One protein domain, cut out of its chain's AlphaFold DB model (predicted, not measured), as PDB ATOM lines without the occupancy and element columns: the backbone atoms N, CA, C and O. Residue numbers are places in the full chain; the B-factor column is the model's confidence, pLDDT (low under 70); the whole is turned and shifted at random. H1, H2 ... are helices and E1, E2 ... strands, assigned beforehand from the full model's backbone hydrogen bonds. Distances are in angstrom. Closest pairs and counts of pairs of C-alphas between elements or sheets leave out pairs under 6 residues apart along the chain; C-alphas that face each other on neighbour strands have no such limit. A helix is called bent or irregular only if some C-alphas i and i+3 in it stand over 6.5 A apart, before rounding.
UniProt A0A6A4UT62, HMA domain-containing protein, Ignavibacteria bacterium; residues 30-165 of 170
ATOM      1  N   ILE A  30     -41.521  28.511  18.291       92.38
ATOM      2  CA  ILE A  30     -40.950  29.745  18.829       92.38
ATOM      3  C   ILE A  30     -41.613  30.061  20.164       92.38
ATOM      4  O   ILE A  30     -42.830  29.997  20.287       92.38
ATOM      5  N   LYS A  31     -40.805  30.443  21.152       95.88
ATOM      6  CA  LYS A  31     -41.264  30.962  22.442       95.88
ATOM      7  C   LYS A  31     -40.751  32.380  22.613       95.88
ATOM      8  O   LYS A  31     -39.598  32.642  22.264       95.88
ATOM      9  N   GLY A  32     -41.572  33.280  23.130       96.56
ATOM     10  CA  GLY A  32     -41.191  34.683  23.251       96.56
ATOM     11  C   GLY A  32     -42.359  35.583  23.604       96.56
ATOM     12  O   GLY A  32     -43.406  35.104  24.033       96.56
ATOM     13  N   THR A  33     -42.179  36.881  23.404       96.81
ATOM     14  CA  THR A  33     -43.211  37.897  23.631       96.81
ATOM     15  C   THR A  33     -43.580  38.631  22.353       96.81
ATOM     16  O   THR A  33     -42.781  38.709  21.419       96.81
ATOM     17  N   ILE A  34     -44.795  39.179  22.303       95.50
ATOM     18  CA  ILE A  34     -45.176  40.142  21.263       95.50
ATOM     19  C   ILE A  34     -44.235  41.349  21.340       95.50
ATOM     20  O   ILE A  34     -44.146  41.985  22.392       95.50
ATOM     21  N   GLY A  35     -43.552  41.644  20.229       92.81
ATOM     22  CA  GLY A  35     -42.707  42.829  20.054       92.81
ATOM     23  C   GLY A  35     -43.524  44.113  19.878       92.81
ATOM     24  O   GLY A  35     -44.722  44.074  19.591       92.81
ATOM     25  N   ASN A  36     -42.892  45.266  20.088       86.62
ATOM     26  CA  ASN A  36     -43.561  46.575  20.046       86.62
ATOM     27  C   ASN A  36     -43.667  47.136  18.613       86.62
ATOM     28  O   ASN A  36     -44.345  48.133  18.349       86.62
ATOM     29  N   GLU A  37     -42.977  46.517  17.659       84.81
ATOM     30  CA  GLU A  37     -42.894  46.998  16.294       84.81
ATOM     31  C   GLU A  37     -44.209  46.762  15.553       84.81
ATOM     32  O   GLU A  37     -44.640  45.633  15.301       84.81
ATOM     33  N   LYS A  38     -44.842  47.860  15.135       72.44
ATOM     34  CA  LYS A  38     -46.032  47.801  14.290       72.44
ATOM     35  C   LYS A  38     -45.658  47.261  12.918       72.44
ATOM     36  O   LYS A  38     -44.956  47.918  12.149       72.44
ATOM     37  N   MET A  39     -46.183  46.088  12.603       73.38
ATOM     38  CA  MET A  39     -46.094  45.488  11.279       73.38
ATOM     39  C   MET A  39     -47.445  45.597  10.563       73.38
ATOM     40  O   MET A  39     -48.456  45.976  11.155       73.38
ATOM     41  N   GLY A  40     -47.455  45.332   9.253       79.75
ATOM     42  CA  GLY A  40     -48.692  45.274   8.469       79.75
ATOM     43  C   GLY A  40     -49.716  44.292   9.057       79.75
ATOM     44  O   GLY A  40     -49.407  43.490   9.933       79.75
ATOM     45  N   LYS A  41     -50.952  44.328   8.549       88.12
ATOM     46  CA  LYS A  41     -52.081  43.551   9.100       88.12
ATOM     47  C   LYS A  41     -51.889  42.026   9.057       88.12
ATOM     48  O   LYS A  41     -52.644  41.314   9.706       88.12
ATOM     49  N   ASP A  42     -50.929  41.535   8.279       91.06
ATOM     50  CA  ASP A  42     -50.632  40.123   8.025       91.06
ATOM     51  C   ASP A  42     -49.390  39.610   8.775       91.06
ATOM     52  O   ASP A  42     -48.906  38.512   8.487       91.06
ATOM     53  N   LYS A  43     -48.842  40.390   9.716       92.62
ATOM     54  CA  LYS A  43     -47.611  40.041  10.436       92.62
ATOM     55  C   LYS A  43     -47.664  40.423  11.907       92.62
ATOM     56  O   LYS A  43     -48.273  41.418  12.284       92.62
ATOM     57  N   ILE A  44     -46.921  39.667  12.705       93.44
ATOM     58  CA  ILE A  44     -46.555  40.029  14.077       93.44
ATOM     59  C   ILE A  44     -45.043  39.910  14.252       93.44
ATOM     60  O   ILE A  44     -44.363  39.240  13.466       93.44
ATOM     61  N   VAL A  45     -44.526  40.552  15.296       94.19
ATOM     62  CA  VAL A  45     -43.142  40.399  15.739       94.19
ATOM     63  C   VAL A  45     -43.124  39.609  17.035       94.19
ATOM     64  O   VAL A  45     -43.899  39.894  17.945       94.19
ATOM     65  N   ILE A  46     -42.246  38.612  17.108       94.62
ATOM     66  CA  ILE A  46     -42.018  37.817  18.313       94.62
ATOM     67  C   ILE A  46     -40.580  38.040  18.764       94.62
ATOM     68  O   ILE A  46     -39.656  37.625  18.064       94.62
ATOM     69  N   CYS A  47     -40.380  38.649  19.928       94.75
ATOM     70  CA  CYS A  47     -39.073  38.722  20.572       94.75
ATOM     71  C   CYS A  47     -38.770  37.375  21.219       94.75
ATOM     72  O   CYS A  47     -39.404  36.959  22.190       94.75
ATOM     73  N   VAL A  48     -37.867  36.632  20.581       95.31
ATOM     74  CA  VAL A  48     -37.657  35.212  20.845       95.31
ATOM     75  C   VAL A  48     -36.808  35.047  22.103       95.31
ATOM     76  O   VAL A  48     -35.761  35.679  22.270       95.31
ATOM     77  N   LEU A  49     -37.280  34.180  22.995       95.94
ATOM     78  CA  LEU A  49     -36.619  33.854  24.252       95.94
ATOM     79  C   LEU A  49     -35.212  33.292  23.991       95.94
ATOM     80  O   LEU A  49     -35.053  32.375  23.185       95.94
ATOM     81  N   ARG A  50     -34.220  33.807  24.723       93.56
ATOM     82  CA  ARG A  50     -32.789  33.452  24.703       93.56
ATOM     83  C   ARG A  50     -32.012  33.834  23.439       93.56
ATOM     84  O   ARG A  50     -30.868  33.409  23.303       93.56
ATOM     85  N   THR A  51     -32.570  34.621  22.514       88.25
ATOM     86  CA  THR A  51     -31.897  34.886  21.218       88.25
ATOM     87  C   THR A  51     -31.605  36.356  20.912       88.25
ATOM     88  O   THR A  51     -31.056  36.625  19.845       88.25
ATOM     89  N   LYS A  52     -31.958  37.306  21.797       82.44
ATOM     90  CA  LYS A  52     -31.893  38.773  21.563       82.44
ATOM     91  C   LYS A  52     -32.532  39.220  20.232       82.44
ATOM     92  O   LYS A  52     -32.308  40.323  19.754       82.44
ATOM     93  N   ALA A  53     -33.298  38.347  19.583       88.56
ATOM     94  CA  ALA A  53     -33.767  38.547  18.227       88.56
ATOM     95  C   ALA A  53     -35.285  38.644  18.230       88.56
ATOM     96  O   ALA A  53     -35.975  37.760  18.742       88.56
ATOM     97  N   CYS A  54     -35.800  39.686  17.589       90.44
ATOM     98  CA  CYS A  54     -37.218  39.808  17.301       90.44
ATOM     99  C   CYS A  54     -37.478  39.357  15.856       90.44
ATOM    100  O   CYS A  54     -36.856  39.816  14.896       90.44
ATOM    101  N   MET A  55     -38.355  38.367  15.708       90.25
ATOM    102  CA  MET A  55     -38.631  37.690  14.449       90.25
ATOM    103  C   MET A  55     -39.994  38.101  13.918       90.25
ATOM    104  O   MET A  55     -41.011  37.933  14.587       90.25
ATOM    105  N   GLN A  56     -40.020  38.581  12.678       91.44
ATOM    106  CA  GLN A  56     -41.266  38.803  11.958       91.44
ATOM    107  C   GLN A  56     -41.810  37.469  11.457       91.44
ATOM    108  O   GLN A  56     -41.102  36.713  10.785       91.44
ATOM    109  N   VAL A  57     -43.079  37.200  11.740       91.12
ATOM    110  CA  VAL A  57     -43.777  36.010  11.251       91.12
ATOM    111  C   VAL A  57     -45.073  36.415  10.567       91.12
ATOM    112  O   VAL A  57     -45.776  37.323  11.020       91.12
ATOM    113  N   LYS A  58     -45.380  35.757   9.447       92.19
ATOM    114  CA  LYS A  58     -46.663  35.937   8.764       92.19
ATOM    115  C   LYS A  58     -47.761  35.209   9.522       92.19
ATOM    116  O   LYS A  58     -47.545  34.103  10.023       92.19
ATOM    117  N   ILE A  59     -48.938  35.809   9.539       92.12
ATOM    118  CA  ILE A  59     -50.131  35.261  10.174       92.12
ATOM    119  C   ILE A  59     -51.277  35.183   9.166       92.12
ATOM    120  O   ILE A  59     -51.360  35.976   8.229       92.12
ATOM    121  N   ASP A  60     -52.189  34.245   9.389       90.81
ATOM    122  CA  ASP A  60     -53.519  34.332   8.799       90.81
ATOM    123  C   ASP A  60     -54.297  35.433   9.533       90.81
ATOM    124  O   ASP A  60     -54.475  35.377  10.749       90.81
ATOM    125  N   THR A  61     -54.761  36.447   8.804       91.19
ATOM    126  CA  THR A  61     -55.490  37.592   9.381       91.19
ATOM    127  C   THR A  61     -56.835  37.225  10.020       91.19
ATOM    128  O   THR A  61     -57.399  38.033  10.762       91.19
ATOM    129  N   SER A  62     -57.356  36.028   9.736       92.75
ATOM    130  CA  SER A  62     -58.551  35.472  10.377       92.75
ATOM    131  C   SER A  62     -58.250  34.746  11.695       92.75
ATOM    132  O   SER A  62     -59.175  34.462  12.457       92.75
ATOM    133  N   MET A  63     -56.974  34.471  11.992       92.44
ATOM    134  CA  MET A  63     -56.562  33.760  13.200       92.44
ATOM    135  C   MET A  63     -56.839  34.592  14.454       92.44
ATOM    136  O   MET A  63     -56.535  35.787  14.530       92.44
ATOM    137  N   THR A  64     -57.384  33.923  15.467       95.12
ATOM    138  CA  THR A  64     -57.638  34.496  16.788       95.12
ATOM    139  C   THR A  64     -57.146  33.559  17.880       95.12
ATOM    140  O   THR A  64     -57.013  32.353  17.674       95.12
ATOM    141  N   VAL A  65     -56.871  34.132  19.048       95.38
ATOM    142  CA  VAL A  65     -56.547  33.408  20.280       95.38
ATOM    143  C   VAL A  65     -57.420  33.897  21.419       95.38
ATOM    144  O   VAL A  65     -57.899  35.033  21.407       95.38
ATOM    145  N   LYS A  66     -57.595  33.050  22.435       95.62
ATOM    146  CA  LYS A  66     -58.196  33.466  23.700       95.62
ATOM    147  C   LYS A  66     -57.187  34.300  24.488       95.62
ATOM    148  O   LYS A  66     -56.118  33.811  24.831       95.62
ATOM    149  N   TYR A  67     -57.563  35.535  24.791       95.19
ATOM    150  CA  TYR A  67     -56.845  36.434  25.692       95.19
ATOM    151  C   TYR A  67     -57.863  37.073  26.638       95.19
ATOM    152  O   TYR A  67     -58.878  37.606  26.177       95.19
ATOM    153  N   HIS A  68     -57.675  36.937  27.955       93.69
ATOM    154  CA  HIS A  68     -58.696  37.266  28.967       93.69
ATOM    155  C   HIS A  68     -60.071  36.640  28.667       93.69
ATOM    156  O   HIS A  68     -61.120  37.265  28.829       93.69
ATOM    157  N   GLY A  69     -60.070  35.412  28.137       92.81
ATOM    158  CA  GLY A  69     -61.282  34.681  27.749       92.81
ATOM    159  C   GLY A  69     -61.990  35.189  26.483       92.81
ATOM    160  O   GLY A  69     -63.015  34.622  26.099       92.81
ATOM    161  N   LYS A  70     -61.461  36.212  25.801       95.88
ATOM    162  CA  LYS A  70     -62.047  36.793  24.581       95.88
ATOM    163  C   LYS A  70     -61.248  36.406  23.344       95.88
ATOM    164  O   LYS A  70     -60.021  36.357  23.390       95.88
ATOM    165  N   ASP A  71     -61.949  36.171  22.236       96.88
ATOM    166  CA  ASP A  71     -61.300  35.982  20.938       96.88
ATOM    167  C   ASP A  71     -60.657  37.295  20.500       96.88
ATOM    168  O   ASP A  71     -61.328  38.316  20.348       96.88
ATOM    169  N   THR A  72     -59.339  37.261  20.340       95.62
ATOM    170  CA  THR A  72     -58.504  38.427  20.053       95.62
ATOM    171  C   THR A  72     -57.653  38.133  18.828       95.62
ATOM    172  O   THR A  72     -57.082  37.045  18.709       95.62
ATOM    173  N   LYS A  73     -57.571  39.083  17.893       94.62
ATOM    174  CA  LYS A  73     -56.686  38.956  16.731       94.62
ATOM    175  C   LYS A  73     -55.237  39.040  17.177       94.62
ATOM    176  O   LYS A  73     -54.908  39.790  18.089       94.62
ATOM    177  N   LEU A  74     -54.355  38.346  16.467       93.38
ATOM    178  CA  LEU A  74     -52.927  38.348  16.796       93.38
ATOM    179  C   LEU A  74     -52.297  39.746  16.729       93.38
ATOM    180  O   LEU A  74     -51.426  40.060  17.531       93.38
ATOM    181  N   THR A  75     -52.765  40.598  15.814       92.81
ATOM    182  CA  THR A  75     -52.317  41.995  15.679       92.81
ATOM    183  C   THR A  75     -52.777  42.907  16.811       92.81
ATOM    184  O   THR A  75     -52.248  44.004  16.953       92.81
ATOM    185  N   ASP A  76     -53.780  42.475  17.578       93.00
ATOM    186  CA  ASP A  76     -54.382  43.248  18.665       93.00
ATOM    187  C   ASP A  76     -53.839  42.801  20.035       93.00
ATOM    188  O   ASP A  76     -54.233  43.341  21.072       93.00
ATOM    189  N   LEU A  77     -52.937  41.810  20.056       94.25
ATOM    190  CA  LEU A  77     -52.282  41.356  21.275       94.25
ATOM    191  C   LEU A  77     -51.321  42.432  21.803       94.25
ATOM    192  O   LEU A  77     -50.600  43.059  21.025       94.25
ATOM    193  N   PRO A  78     -51.284  42.656  23.127       94.19
ATOM    194  CA  PRO A  78     -50.426  43.673  23.707       94.19
ATOM    195  C   PRO A  78     -48.949  43.273  23.665       94.19
ATOM    196  O   PRO A  78     -48.595  42.102  23.809       94.19
ATOM    197  N   PHE A  79     -48.093  44.288  23.551       94.50
ATOM    198  CA  PHE A  79     -46.649  44.174  23.745       94.50
ATOM    199  C   PHE A  79     -46.311  43.477  25.071       94.50
ATOM    200  O   PHE A  79     -46.986  43.695  26.082       94.50
ATOM    201  N   GLY A  80     -45.273  42.639  25.060       95.25
ATOM    202  CA  GLY A  80     -44.804  41.924  26.249       95.25
ATOM    203  C   GLY A  80     -45.634  40.690  26.619       95.25
ATOM    204  O   GLY A  80     -45.268  39.966  27.547       95.25
ATOM    205  N   LEU A  81     -46.725  40.396  25.899       96.75
ATOM    206  CA  LEU A  81     -47.506  39.179  26.115       96.75
ATOM    207  C   LEU A  81     -46.736  37.946  25.643       96.75
ATOM    208  O   LEU A  81     -46.342  37.874  24.477       96.75
ATOM    209  N   TYR A  82     -46.557  36.967  26.532       97.94
ATOM    210  CA  TYR A  82     -45.879  35.720  26.198       97.94
ATOM    211  C   TYR A  82     -46.744  34.802  25.343       97.94
ATOM    212  O   TYR A  82     -47.943  34.622  25.583       97.94
ATOM    213  N   LEU A  83     -46.092  34.168  24.378       96.75
ATOM    214  CA  LEU A  83     -46.692  33.207  23.475       96.75
ATOM    215  C   LEU A  83     -45.738  32.062  23.140       96.75
ATOM    216  O   LEU A  83     -44.511  32.204  23.131       96.75
ATOM    217  N   GLU A  84     -46.335  30.933  22.784       95.94
ATOM    218  CA  GLU A  84     -45.674  29.839  22.086       95.94
ATOM    219  C   GLU A  84     -46.326  29.685  20.712       95.94
ATOM    220  O   GLU A  84     -47.530  29.445  20.621       95.94
ATOM    221  N   ALA A  85     -45.552  29.848  19.642       93.75
ATOM    222  CA  ALA A  85     -46.030  29.780  18.269       93.75
ATOM    223  C   ALA A  85     -45.413  28.593  17.534       93.75
ATOM    224  O   ALA A  85     -44.188  28.489  17.432       93.75
ATOM    225  N   ASP A  86     -46.262  27.753  16.953       92.50
ATOM    226  CA  ASP A  86     -45.828  26.749  15.997       92.50
ATOM    227  C   ASP A  86     -45.648  27.418  14.629       92.50
ATOM    228  O   ASP A  86     -46.593  27.966  14.053       92.50
ATOM    229  N   ILE A  87     -44.430  27.383  14.101       89.38
ATOM    230  CA  ILE A  87     -44.046  27.984  12.829       89.38
ATOM    231  C   ILE A  87     -43.721  26.926  11.778       89.38
ATOM    232  O   ILE A  87     -43.156  25.868  12.052       89.38
ATOM    233  N   MET A  88     -44.046  27.249  10.532       87.50
ATOM    234  CA  MET A  88     -43.621  26.492   9.363       87.50
ATOM    235  C   MET A  88     -42.805  27.392   8.446       87.50
ATOM    236  O   MET A  88     -43.203  28.523   8.156       87.50
ATOM    237  N   ASP A  89     -41.679  26.872   7.967       80.88
ATOM    238  CA  ASP A  89     -40.897  27.542   6.939       80.88
ATOM    239  C   ASP A  89     -41.563  27.341   5.572       80.88
ATOM    240  O   ASP A  89     -41.685  26.218   5.075       80.88
ATOM    241  N   ASN A  90     -42.044  28.429   4.972       74.94
ATOM    242  CA  ASN A  90     -42.543  28.426   3.610       74.94
ATOM    243  C   ASN A  90     -41.504  29.114   2.722       74.94
ATOM    244  O   ASN A  90     -41.403  30.340   2.720       74.94
ATOM    245  N   LYS A  91     -40.772  28.332   1.918       68.12
ATOM    246  CA  LYS A  91     -39.682  28.820   1.050       68.12
ATOM    247  C   LYS A  91     -40.061  30.025   0.175       68.12
ATOM    248  O   LYS A  91     -39.190  30.818  -0.155       68.12
ATOM    249  N   ALA A  92     -41.336  30.172  -0.199       68.06
ATOM    250  CA  ALA A  92     -41.821  31.294  -1.006       68.06
ATOM    251  C   ALA A  92     -42.282  32.507  -0.175       68.06
ATOM    252  O   ALA A  92     -42.350  33.618  -0.692       68.06
ATOM    253  N   ASN A  93     -42.631  32.310   1.099       61.53
ATOM    254  CA  ASN A  93     -43.344  33.296   1.912       61.53
ATOM    255  C   ASN A  93     -42.691  33.621   3.261       61.53
ATOM    256  O   ASN A  93     -43.230  34.467   3.974       61.53
ATOM    257  N   GLY A  94     -41.549  33.019   3.589       78.00
ATOM    258  CA  GLY A  94     -40.925  33.120   4.905       78.00
ATOM    259  C   GLY A  94     -41.646  32.269   5.953       78.00
ATOM    260  O   GLY A  94     -42.433  31.378   5.626       78.00
ATOM    261  N   LYS A  95     -41.382  32.545   7.231       84.25
ATOM    262  CA  LYS A  95     -41.978  31.812   8.355       84.25
ATOM    263  C   LYS A  95     -43.439  32.212   8.560       84.25
ATOM    264  O   LYS A  95     -43.753  33.402   8.659       84.25
ATOM    265  N   VAL A  96     -44.316  31.215   8.643       87.19
ATOM    266  CA  VAL A  96     -45.763  31.383   8.836       87.19
ATOM    267  C   VAL A  96     -46.186  30.713  10.138       87.19
ATOM    268  O   VAL A  96     -45.787  29.577  10.401       87.19
ATOM    269  N   VAL A  97     -47.005  31.400  10.933       88.88
ATOM    270  CA  VAL A  97     -47.620  30.849  12.146       88.88
ATOM    271  C   VAL A  97     -48.727  29.870  11.757       88.88
ATOM    272  O   VAL A  97     -49.651  30.226  11.028       88.88
ATOM    273  N   LYS A  98     -48.638  28.635  12.251       90.50
ATOM    274  CA  LYS A  98     -49.695  27.619  12.138       90.50
ATOM    275  C   LYS A  98     -50.637  27.640  13.328       90.50
ATOM    276  O   LYS A  98     -51.839  27.480  13.163       90.50
ATOM    277  N   ASN A  99     -50.066  27.788  14.514       90.38
ATOM    278  CA  ASN A  99     -50.785  27.774  15.770       90.38
ATOM    279  C   ASN A  99     -50.059  28.675  16.765       90.38
ATOM    280  O   ASN A  99     -48.844  28.856  16.670       90.38
ATOM    281  N   ILE A 100     -50.800  29.232  17.711       93.69
ATOM    282  CA  ILE A 100     -50.257  30.095  18.748       93.69
ATOM    283  C   ILE A 100     -51.036  29.904  20.045       93.69
ATOM    284  O   ILE A 100     -52.264  29.857  20.059       93.69
ATOM    285  N   SER A 101     -50.299  29.795  21.142       94.44
ATOM    286  CA  SER A 101     -50.833  29.743  22.494       94.44
ATOM    287  C   SER A 101     -50.341  30.956  23.262       94.44
ATOM    288  O   SER A 101     -49.147  31.250  23.245       94.44
ATOM    289  N   VAL A 102     -51.252  31.653  23.932       96.38
ATOM    290  CA  VAL A 102     -50.934  32.773  24.819       96.38
ATOM    291  C   VAL A 102     -50.785  32.248  26.241       96.38
ATOM    292  O   VAL A 102     -51.628  31.483  26.709       96.38
ATOM    293  N   VAL A 103     -49.743  32.690  26.946       96.56
ATOM    294  CA  VAL A 103     -49.551  32.372  28.366       96.56
ATOM    295  C   VAL A 103     -49.471  33.664  29.165       96.56
ATOM    296  O   VAL A 103     -48.429  34.302  29.258       96.56
ATOM    297  N   GLU A 104     -50.598  34.060  29.750       96.50
ATOM    298  CA  GLU A 104     -50.745  35.378  30.381       96.50
ATOM    299  C   GLU A 104     -49.907  35.549  31.658       96.50
ATOM    300  O   GLU A 104     -49.603  36.671  32.045       96.50
ATOM    301  N   THR A 105     -49.494  34.453  32.298       97.81
ATOM    302  CA  THR A 105     -48.691  34.449  33.535       97.81
ATOM    303  C   THR A 105     -47.185  34.517  33.285       97.81
ATOM    304  O   THR A 105     -46.397  34.296  34.204       97.81
ATOM    305  N   LYS A 106     -46.762  34.746  32.039       98.44
ATOM    306  CA  LYS A 106     -45.357  34.740  31.626       98.44
ATOM    307  C   LYS A 106     -45.043  35.979  30.804       98.44
ATOM    308  O   LYS A 106     -45.913  36.525  30.124       98.44
ATOM    309  N   THR A 107     -43.795  36.421  30.852       98.31
ATOM    310  CA  THR A 107     -43.267  37.448  29.952       98.31
ATOM    311  C   THR A 107     -41.761  37.278  29.754       98.31
ATOM    312  O   THR A 107     -41.093  36.553  30.489       98.31
ATOM    313  N   VAL A 108     -41.245  37.931  28.721       97.44
ATOM    314  CA  VAL A 108     -39.825  38.106  28.429       97.44
ATOM    315  C   VAL A 108     -39.614  39.591  28.214       97.44
ATOM    316  O   VAL A 108     -40.255  40.183  27.344       97.44
ATOM    317  N   ILE A 109     -38.718  40.171  29.003       96.50
ATOM    318  CA  ILE A 109     -38.314  41.568  28.883       96.50
ATOM    319  C   ILE A 109     -36.921  41.602  28.260       96.50
ATOM    320  O   ILE A 109     -35.998  40.949  28.760       96.50
ATOM    321  N   CYS A 110     -36.784  42.355  27.170       94.69
ATOM    322  CA  CYS A 110     -35.515  42.620  26.503       94.69
ATOM    323  C   CYS A 110     -34.890  43.910  27.047       94.69
ATOM    324  O   CYS A 110     -35.574  44.915  27.244       94.69
ATOM    325  N   PHE A 111     -33.583  43.874  27.278       95.12
ATOM    326  CA  PHE A 111     -32.781  45.008  27.717       95.12
ATOM    327  C   PHE A 111     -31.930  45.511  26.556       95.12
ATOM    328  O   PHE A 111     -31.315  44.707  25.847       95.12
ATOM    329  N   THR A 112     -31.798  46.833  26.432       93.38
ATOM    330  CA  THR A 112     -30.847  47.458  25.496       93.38
ATOM    331  C   THR A 112     -29.438  46.912  25.748       93.38
ATOM    332  O   THR A 112     -28.750  46.415  24.844       93.38
ATOM    333  N   GLU A 113     -29.049  46.919  27.023       90.75
ATOM    334  CA  GLU A 113     -27.828  46.323  27.543       90.75
ATOM    335  C   GLU A 113     -28.110  45.701  28.919       90.75
ATOM    336  O   GLU A 113     -28.675  46.344  29.803       90.75
ATOM    337  N   LEU A 114     -27.701  44.444  29.104       92.88
ATOM    338  CA  LEU A 114     -27.713  43.767  30.399       92.88
ATOM    339  C   LEU A 114     -26.358  43.099  30.596       92.88
ATOM    340  O   LEU A 114     -26.052  42.084  29.969       92.88
ATOM    341  N   LYS A 115     -25.535  43.696  31.451       91.56
ATOM    342  CA  LYS A 115     -24.210  43.168  31.773       91.56
ATOM    343  C   LYS A 115     -24.313  42.134  32.883       91.56
ATOM    344  O   LYS A 115     -25.159  42.238  33.772       91.56
ATOM    345  N   LYS A 116     -23.400  41.166  32.873       91.31
ATOM    346  CA  LYS A 116     -23.380  40.067  33.846       91.31
ATOM    347  C   LYS A 116     -23.282  40.563  35.293       91.31
ATOM    348  O   LYS A 116     -23.927  40.024  36.184       91.31
ATOM    349  N   GLU A 117     -22.535  41.635  35.541       92.69
ATOM    350  CA  GLU A 117     -22.418  42.250  36.868       92.69
ATOM    351  C   GLU A 117     -23.733  42.852  37.398       92.69
ATOM    352  O   GLU A 117     -23.867  43.068  38.604       92.69
ATOM    353  N   GLN A 118     -24.721  43.096  36.531       94.38
ATOM    354  CA  GLN A 118     -26.028  43.632  36.912       94.38
ATOM    355  C   GLN A 118     -27.037  42.532  37.291       94.38
ATOM    356  O   GLN A 118     -28.097  42.856  37.828       94.38
ATOM    357  N   GLU A 119     -26.720  41.247  37.078       95.94
ATOM    358  CA  GLU A 119     -27.620  40.111  37.350       95.94
ATOM    359  C   GLU A 119     -28.090  40.062  38.805       95.94
ATOM    360  O   GLU A 119     -29.275  39.849  39.067       95.94
ATOM    361  N   ASN A 120     -27.185  40.304  39.758       97.56
ATOM    362  CA  ASN A 120     -27.524  40.311  41.183       97.56
ATOM    363  C   ASN A 120     -28.504  41.439  41.512       97.56
ATOM    364  O   ASN A 120     -29.496  41.218  42.204       97.56
ATOM    365  N   LYS A 121     -28.268  42.635  40.955       97.81
ATOM    366  CA  LYS A 121     -29.167  43.775  41.137       97.81
ATOM    367  C   LYS A 121     -30.542  43.474  40.547       97.81
ATOM    368  O   LYS A 121     -31.542  43.669  41.226       97.81
ATOM    369  N   LEU A 122     -30.600  42.964  39.315       98.31
ATOM    370  CA  LEU A 122     -31.861  42.616  38.659       98.31
ATOM    371  C   LEU A 122     -32.616  41.539  39.449       98.31
ATOM    372  O   LEU A 122     -33.817  41.670  39.683       98.31
ATOM    373  N   SER A 123     -31.902  40.519  39.925       98.50
ATOM    374  CA  SER A 123     -32.466  39.455  40.758       98.50
ATOM    375  C   SER A 123     -33.090  40.005  42.039       98.50
ATOM    376  O   SER A 123     -34.202  39.616  42.395       98.50
ATOM    377  N   ASP A 124     -32.415  40.927  42.725       98.31
ATOM    378  CA  ASP A 124     -32.933  41.550  43.946       98.31
ATOM    379  C   ASP A 124     -34.196  42.374  43.686       98.31
ATOM    380  O   ASP A 124     -35.130  42.340  44.492       98.31
ATOM    381  N   VAL A 125     -34.246  43.093  42.563       98.38
ATOM    382  CA  VAL A 125     -35.426  43.863  42.147       98.38
ATOM    383  C   VAL A 125     -36.604  42.930  41.896       98.38
ATOM    384  O   VAL A 125     -37.683  43.135  42.456       98.38
ATOM    385  N   LEU A 126     -36.399  41.867  41.118       98.44
ATOM    386  CA  LEU A 126     -37.452  40.913  40.771       98.44
ATOM    387  C   LEU A 126     -37.965  40.153  41.998       98.44
ATOM    388  O   LEU A 126     -39.174  40.066  42.186       98.44
ATOM    389  N   ARG A 127     -37.078  39.711  42.901       98.44
ATOM    390  CA  ARG A 127     -37.464  39.047  44.164       98.44
ATOM    391  C   ARG A 127     -38.296  39.933  45.087       98.44
ATOM    392  O   ARG A 127     -39.156  39.433  45.805       98.44
ATOM    393  N   LYS A 128     -38.027  41.241  45.109       97.94
ATOM    394  CA  LYS A 128     -38.770  42.213  45.933       97.94
ATOM    395  C   LYS A 128     -40.063  42.683  45.266       97.94
ATOM    396  O   LYS A 128     -40.914  43.271  45.934       97.94
ATOM    397  N   THR A 129     -40.219  42.447  43.966       98.38
ATOM    398  CA  THR A 129     -41.384  42.903  43.210       98.38
ATOM    399  C   THR A 129     -42.572  41.987  43.481       98.38
ATOM    400  O   THR A 129     -42.625  40.839  43.045       98.38
ATOM    401  N   LYS A 130     -43.562  42.505  44.213       98.00
ATOM    402  CA  LYS A 130     -44.786  41.768  44.538       98.00
ATOM    403  C   LYS A 130     -45.489  41.302  43.258       98.00
ATOM    404  O   LYS A 130     -45.780  42.110  42.383       98.00
ATOM    405  N   GLY A 131     -45.823  40.014  43.200       97.88
ATOM    406  CA  GLY A 131     -46.505  39.400  42.060       97.88
ATOM    407  C   GLY A 131     -45.571  38.716  41.061       97.88
ATOM    408  O   GLY A 131     -46.082  38.004  40.201       97.88
ATOM    409  N   VAL A 132     -44.247  38.877  41.189       98.56
ATOM    410  CA  VAL A 132     -43.260  37.998  40.542       98.56
ATOM    411  C   VAL A 132     -43.199  36.681  41.314       98.56
ATOM    412  O   VAL A 132     -43.032  36.686  42.534       98.56
ATOM    413  N   ASN A 133     -43.353  35.568  40.602       98.31
ATOM    414  CA  ASN A 133     -43.347  34.220  41.167       98.31
ATOM    415  C   ASN A 133     -41.993  33.535  40.954       98.31
ATOM    416  O   ASN A 133     -41.474  32.915  41.877       98.31
ATOM    417  N   ASP A 134     -41.429  33.665  39.751       98.62
ATOM    418  CA  ASP A 134     -40.128  33.104  39.377       98.62
ATOM    419  C   ASP A 134     -39.513  33.895  38.208       98.62
ATOM    420  O   ASP A 134     -40.218  34.643  37.519       98.62
ATOM    421  N   PHE A 135     -38.207  33.757  37.982       98.62
ATOM    422  CA  PHE A 135     -37.525  34.381  36.848       98.62
ATOM    423  C   PHE A 135     -36.224  33.673  36.450       98.62
ATOM    424  O   PHE A 135     -35.483  33.153  37.282       98.62
ATOM    425  N   GLU A 136     -35.892  33.757  35.163       98.25
ATOM    426  CA  GLU A 136     -34.608  33.325  34.609       98.25
ATOM    427  C   GLU A 136     -33.930  34.494  33.891       98.25
ATOM    428  O   GLU A 136     -34.478  35.062  32.944       98.25
ATOM    429  N   ILE A 137     -32.715  34.848  34.320       97.81
ATOM    430  CA  ILE A 137     -31.915  35.881  33.654       97.81
ATOM    431  C   ILE A 137     -31.057  35.235  32.563       97.81
ATOM    432  O   ILE A 137     -30.379  34.228  32.778       97.81
ATOM    433  N   HIS A 138     -31.079  35.830  31.376       95.44
ATOM    434  CA  HIS A 138     -30.340  35.395  30.199       95.44
ATOM    435  C   HIS A 138     -29.478  36.544  29.667       95.44
ATOM    436  O   HIS A 138     -29.731  37.075  28.582       95.44
ATOM    437  N   SER A 139     -28.451  36.930  30.432       92.81
ATOM    438  CA  SER A 139     -27.578  38.075  30.121       92.81
ATOM    439  C   SER A 139     -26.880  37.964  28.769       92.81
ATOM    440  O   SER A 139     -26.765  38.961  28.067       92.81
ATOM    441  N   GLU A 140     -26.526  36.749  28.339       91.44
ATOM    442  CA  GLU A 140     -25.953  36.488  27.004       91.44
ATOM    443  C   GLU A 140     -26.869  36.962  25.863       91.44
ATOM    444  O   GLU A 140     -26.411  37.356  24.794       91.44
ATOM    445  N   SER A 141     -28.183  36.945  26.099       92.69
ATOM    446  CA  SER A 141     -29.203  37.425  25.165       92.69
ATOM    447  C   SER A 141     -29.838  38.752  25.584       92.69
ATOM    448  O   SER A 141     -30.779  39.194  24.937       92.69
ATOM    449  N   GLY A 142     -29.360  39.380  26.662       95.44
ATOM    450  CA  GLY A 142     -29.926  40.619  27.192       95.44
ATOM    451  C   GLY A 142     -31.404  40.512  27.563       95.44
ATOM    452  O   GLY A 142     -32.168  41.426  27.275       95.44
ATOM    453  N   GLN A 143     -31.834  39.388  28.134       96.44
ATOM    454  CA  GLN A 143     -33.247  39.121  28.409       96.44
ATOM    455  C   GLN A 143     -33.465  38.624  29.833       96.44
ATOM    456  O   GLN A 143     -32.588  37.998  30.429       96.44
ATOM    457  N   VAL A 144     -34.675  38.834  30.343       98.00
ATOM    458  CA  VAL A 144     -35.185  38.123  31.514       98.00
ATOM    459  C   VAL A 144     -36.535  37.504  31.195       98.00
ATOM    460  O   VAL A 144     -37.428  38.170  30.672       98.00
ATOM    461  N   TYR A 145     -36.674  36.222  31.501       98.38
ATOM    462  CA  TYR A 145     -37.952  35.528  31.530       98.38
ATOM    463  C   TYR A 145     -38.549  35.648  32.931       98.38
ATOM    464  O   TYR A 145     -37.835  35.465  33.915       98.38
ATOM    465  N   ILE A 146     -39.839  35.963  33.029       98.69
ATOM    466  CA  ILE A 146     -40.525  36.190  34.306       98.69
ATOM    467  C   ILE A 146     -41.849  35.432  34.309       98.69
ATOM    468  O   ILE A 146     -42.678  35.609  33.411       98.69
ATOM    469  N   GLU A 147     -42.079  34.647  35.359       98.69
ATOM    470  CA  GLU A 147     -43.400  34.146  35.726       98.69
ATOM    471  C   GLU A 147     -44.020  35.084  36.761       98.69
ATOM    472  O   GLU A 147     -43.413  35.394  37.789       98.69
ATOM    473  N   TYR A 148     -45.234  35.557  36.501       98.50
ATOM    474  CA  TYR A 148     -45.902  36.545  37.342       98.50
ATOM    475  C   TYR A 148     -47.404  36.288  37.435       98.50
ATOM    476  O   TYR A 148     -47.977  35.495  36.686       98.50
ATOM    477  N   THR A 149     -48.045  36.970  38.379       98.12
ATOM    478  CA  THR A 149     -49.490  36.895  38.609       98.12
ATOM    479  C   THR A 149     -50.163  38.169  38.082       98.12
ATOM    480  O   THR A 149     -50.095  39.198  38.764       98.12
ATOM    481  N   PRO A 150     -50.846  38.140  36.917       95.25
ATOM    482  CA  PRO A 150     -51.424  39.335  36.287       95.25
ATOM    483  C   PRO A 150     -52.483  40.055  37.129       95.25
ATOM    484  O   PRO A 150     -52.738  41.239  36.932       95.25
ATOM    485  N   GLN A 151     -53.102  39.355  38.086       96.19
ATOM    486  CA  GLN A 151     -54.063  39.929  39.033       96.19
ATOM    487  C   GLN A 151     -53.389  40.749  40.145       96.19
ATOM    488  O   GLN A 151     -54.067  41.491  40.852       96.19
ATOM    489  N   ILE A 152     -52.073  40.594  40.335       97.81
ATOM    490  CA  ILE A 152     -51.287  41.273  41.373       97.81
ATOM    491  C   ILE A 152     -50.431  42.388  40.770       97.81
ATOM    492  O   ILE A 152     -50.307  43.446  41.384       97.81
ATOM    493  N   ILE A 153     -49.840  42.155  39.596       97.75
ATOM    494  CA  ILE A 153     -48.968  43.118  38.922       97.75
ATOM    495  C   ILE A 153     -49.187  43.087  37.408       97.75
ATOM    496  O   ILE A 153     -49.227  42.018  36.798       97.75
ATOM    497  N   ALA A 154     -49.320  44.265  36.796       96.19
ATOM    498  CA  ALA A 154     -49.406  44.389  35.348       96.19
ATOM    499  C   ALA A 154     -48.008  44.417  34.710       96.19
ATOM    500  O   ALA A 154     -47.040  44.876  35.316       96.19
ATOM    501  N   TYR A 155     -47.915  44.015  33.440       95.75
ATOM    502  CA  TYR A 155     -46.662  44.057  32.673       95.75
ATOM    503  C   TYR A 155     -45.962  45.431  32.730       95.75
ATOM    504  O   TYR A 155     -44.774  45.521  33.017       95.75
ATOM    505  N   LYS A 156     -46.715  46.525  32.555       96.00
ATOM    506  CA  LYS A 156     -46.163  47.893  32.609       96.00
ATOM    507  C   LYS A 156     -45.571  48.256  33.974       96.00
ATOM    508  O   LYS A 156     -44.640  49.060  34.052       96.00
ATOM    509  N   ASP A 157     -46.105  47.680  35.047       97.19
ATOM    510  CA  ASP A 157     -45.607  47.906  36.403       97.19
ATOM    511  C   ASP A 157     -44.330  47.098  36.665       97.19
ATOM    512  O   ASP A 157     -43.424  47.613  37.320       97.19
ATOM    513  N   LEU A 158     -44.212  45.891  36.087       97.19
ATOM    514  CA  LEU A 158     -42.954  45.129  36.052       97.19
ATOM    515  C   LEU A 158     -41.854  45.926  35.345       97.19
ATOM    516  O   LEU A 158     -40.784  46.139  35.917       97.19
ATOM    517  N   GLU A 159     -42.129  46.438  34.142       97.19
ATOM    518  CA  GLU A 159     -41.176  47.281  33.408       97.19
ATOM    519  C   GLU A 159     -40.773  48.513  34.217       97.19
ATOM    520  O   GLU A 159     -39.599  48.875  34.278       97.19
ATOM    521  N   SER A 160     -41.745  49.161  34.860       97.50
ATOM    522  CA  SER A 160     -41.507  50.360  35.659       97.50
ATOM    523  C   SER A 160     -40.655  50.070  36.896       97.50
ATOM    524  O   SER A 160     -39.808  50.890  37.245       97.50
ATOM    525  N   ALA A 161     -40.849  48.927  37.559       97.56
ATOM    526  CA  ALA A 161     -40.025  48.507  38.692       97.56
ATOM    527  C   ALA A 161     -38.562  48.290  38.274       97.56
ATOM    528  O   ALA A 161     -37.655  48.769  38.951       97.56
ATOM    529  N   ILE A 162     -38.340  47.653  37.123       97.88
ATOM    530  CA  ILE A 162     -37.001  47.425  36.565       97.88
ATOM    531  C   ILE A 162     -36.356  48.754  36.132       97.88
ATOM    532  O   ILE A 162     -35.231  49.056  36.526       97.88
ATOM    533  N   LYS A 163     -37.078  49.606  35.394       97.56
ATOM    534  CA  LYS A 163     -36.577  50.910  34.917       97.56
ATOM    535  C   LYS A 163     -36.196  51.860  36.057       97.56
ATOM    536  O   LYS A 163     -35.190  52.559  35.956       97.56
ATOM    537  N   LYS A 164     -36.948  51.866  37.167       97.38
ATOM    538  CA  LYS A 164     -36.641  52.685  38.363       97.38
ATOM    539  C   LYS A 164     -35.270  52.384  38.967       97.38
ATOM    540  O   LYS A 164     -34.684  53.246  39.612       97.38
ATOM    541  N   GLU A 165     -34.755  51.190  38.722       96.56
ATOM    542  CA  GLU A 165     -33.470  50.722  39.226       96.56
ATOM    543  C   GLU A 165     -32.333  50.976  38.223       96.56
ATOM    544  O   GLU A 165     -31.204  50.527  38.424       96.56
TER     545      GLU A 165
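This is residues 30 to 165 of the 170 residues of the protein "HMA domain-containing protein" of Ignavibacteria bacterium (UniProt A0A6A4UT62). Two lobes sit side by side along the longest axis: in one, a five-stranded sheet is curled back on itself like part of a barrel, with edge strands E3 and E7 coming together; in the other, helices H1 and H2 cover one face of a three-stranded sheet, making two layers. A small hairpin, E4 and E5, lies at the side of the curled sheet, by E7. The printed part has 136 residues, with ten named strands and two named helices in the order E1 to E8, H1, E9, E10, H2; the class is mixed, helices and strands. The sheets run E3 E2 E1 E6 E7, E8 E10 E9 and E4 E5, each antiparallel. The whole is compact, with a radius of gyration of the C-alphas of 15.4 A and spans of 45 by 32 by 21 A.

The largest sheet holds E1, residues 30 to 34, from C-alpha 30 at (-40.950, 29.745, 18.829), E2, 43 to 48, E3, 54 to 58, E6, 82 to 90, 24.0 A long, and E7, 94 to 103, 25.0 A long. E7 bends by 65 degrees at residue 99. E4 is residues 64 to 67 and E5 70 to 73. E8, residues 106 to 110, E9, 132 to 138, 16.8 A, and E10, 143 to 148, form the three-stranded sheet. H1, residues 116 to 128, measures 19.7 A; H2, 155 to 164, measures 14.4 A and ends at C-alpha 164 (-36.641, 52.685, 38.363).

E3 and E2 face E6 and E7 as leaves of a folded sheet, one sheet bent back on itself, with E1 as the hinge. E1 E2 E3 is a meander, each strand the antiparallel neighbour of the one before; N 46 and O 55 are 2.9 A apart, N 47 and O 33 2.8 A. N 30 and O 85 of E1 and E6 are 2.8 A apart, and N 86 and O 99 of the hairpin E6 and E7 2.8 A. The closest C-alphas of E3 and E7, Lys 58 and Val 96, are 4.6 A apart; those of E4 and E7, Tyr 67 and Val 102, 7.0 A. In the hairpin E4 and E5, N 65 and O 72 are 2.9 A apart. The closest C-alphas of E1, in the five-stranded sheet, and E8, in the three-stranded sheet, are those of Thr 33 and Val 108, 5.9 A apart. In the three-stranded sheet the neighbours E8 and E10 are antiparallel, with N 107 and O 146 within hydrogen-bond range at 2.9 A, and so are the hairpin strands E9 and E10, with N 136 and O 145 at 2.9 A. E8, H1, E9 is a split strand-helix-strand unit, two strands of one sheet that run the same way with a helix between them in the chain and E10 between them in the sheet, and its crossover is right-handed. H1 is on this sheet at a height of 9.7 A, along the strands; Leu 126 and Val 132 are its closest C-alphas to E9, 6.5 A apart. H2 is on the same face, over none of the strands, only just, with 2 C-alphas falling on E10. H1, with residues 122 to 126 alone, touches H2 at a steep tilt of 56 degrees, opposite ways; the C-alphas of Val 125 and Ile 162 are closest, 6.8 A apart. H1 is irregular, only just: C-alphas 117 and 120 are 7.0 A apart. In H2 every O i to N i+4 pair is within hydrogen-bond range, in H1 7 of 9.

The C-alphas farthest apart, those of Ala 92 and Lys 128, are 48.3 A apart. The printed part has no cut and no long link. Mean pLDDT of the printed part is 93.2, with residues 91 to 93 under 70.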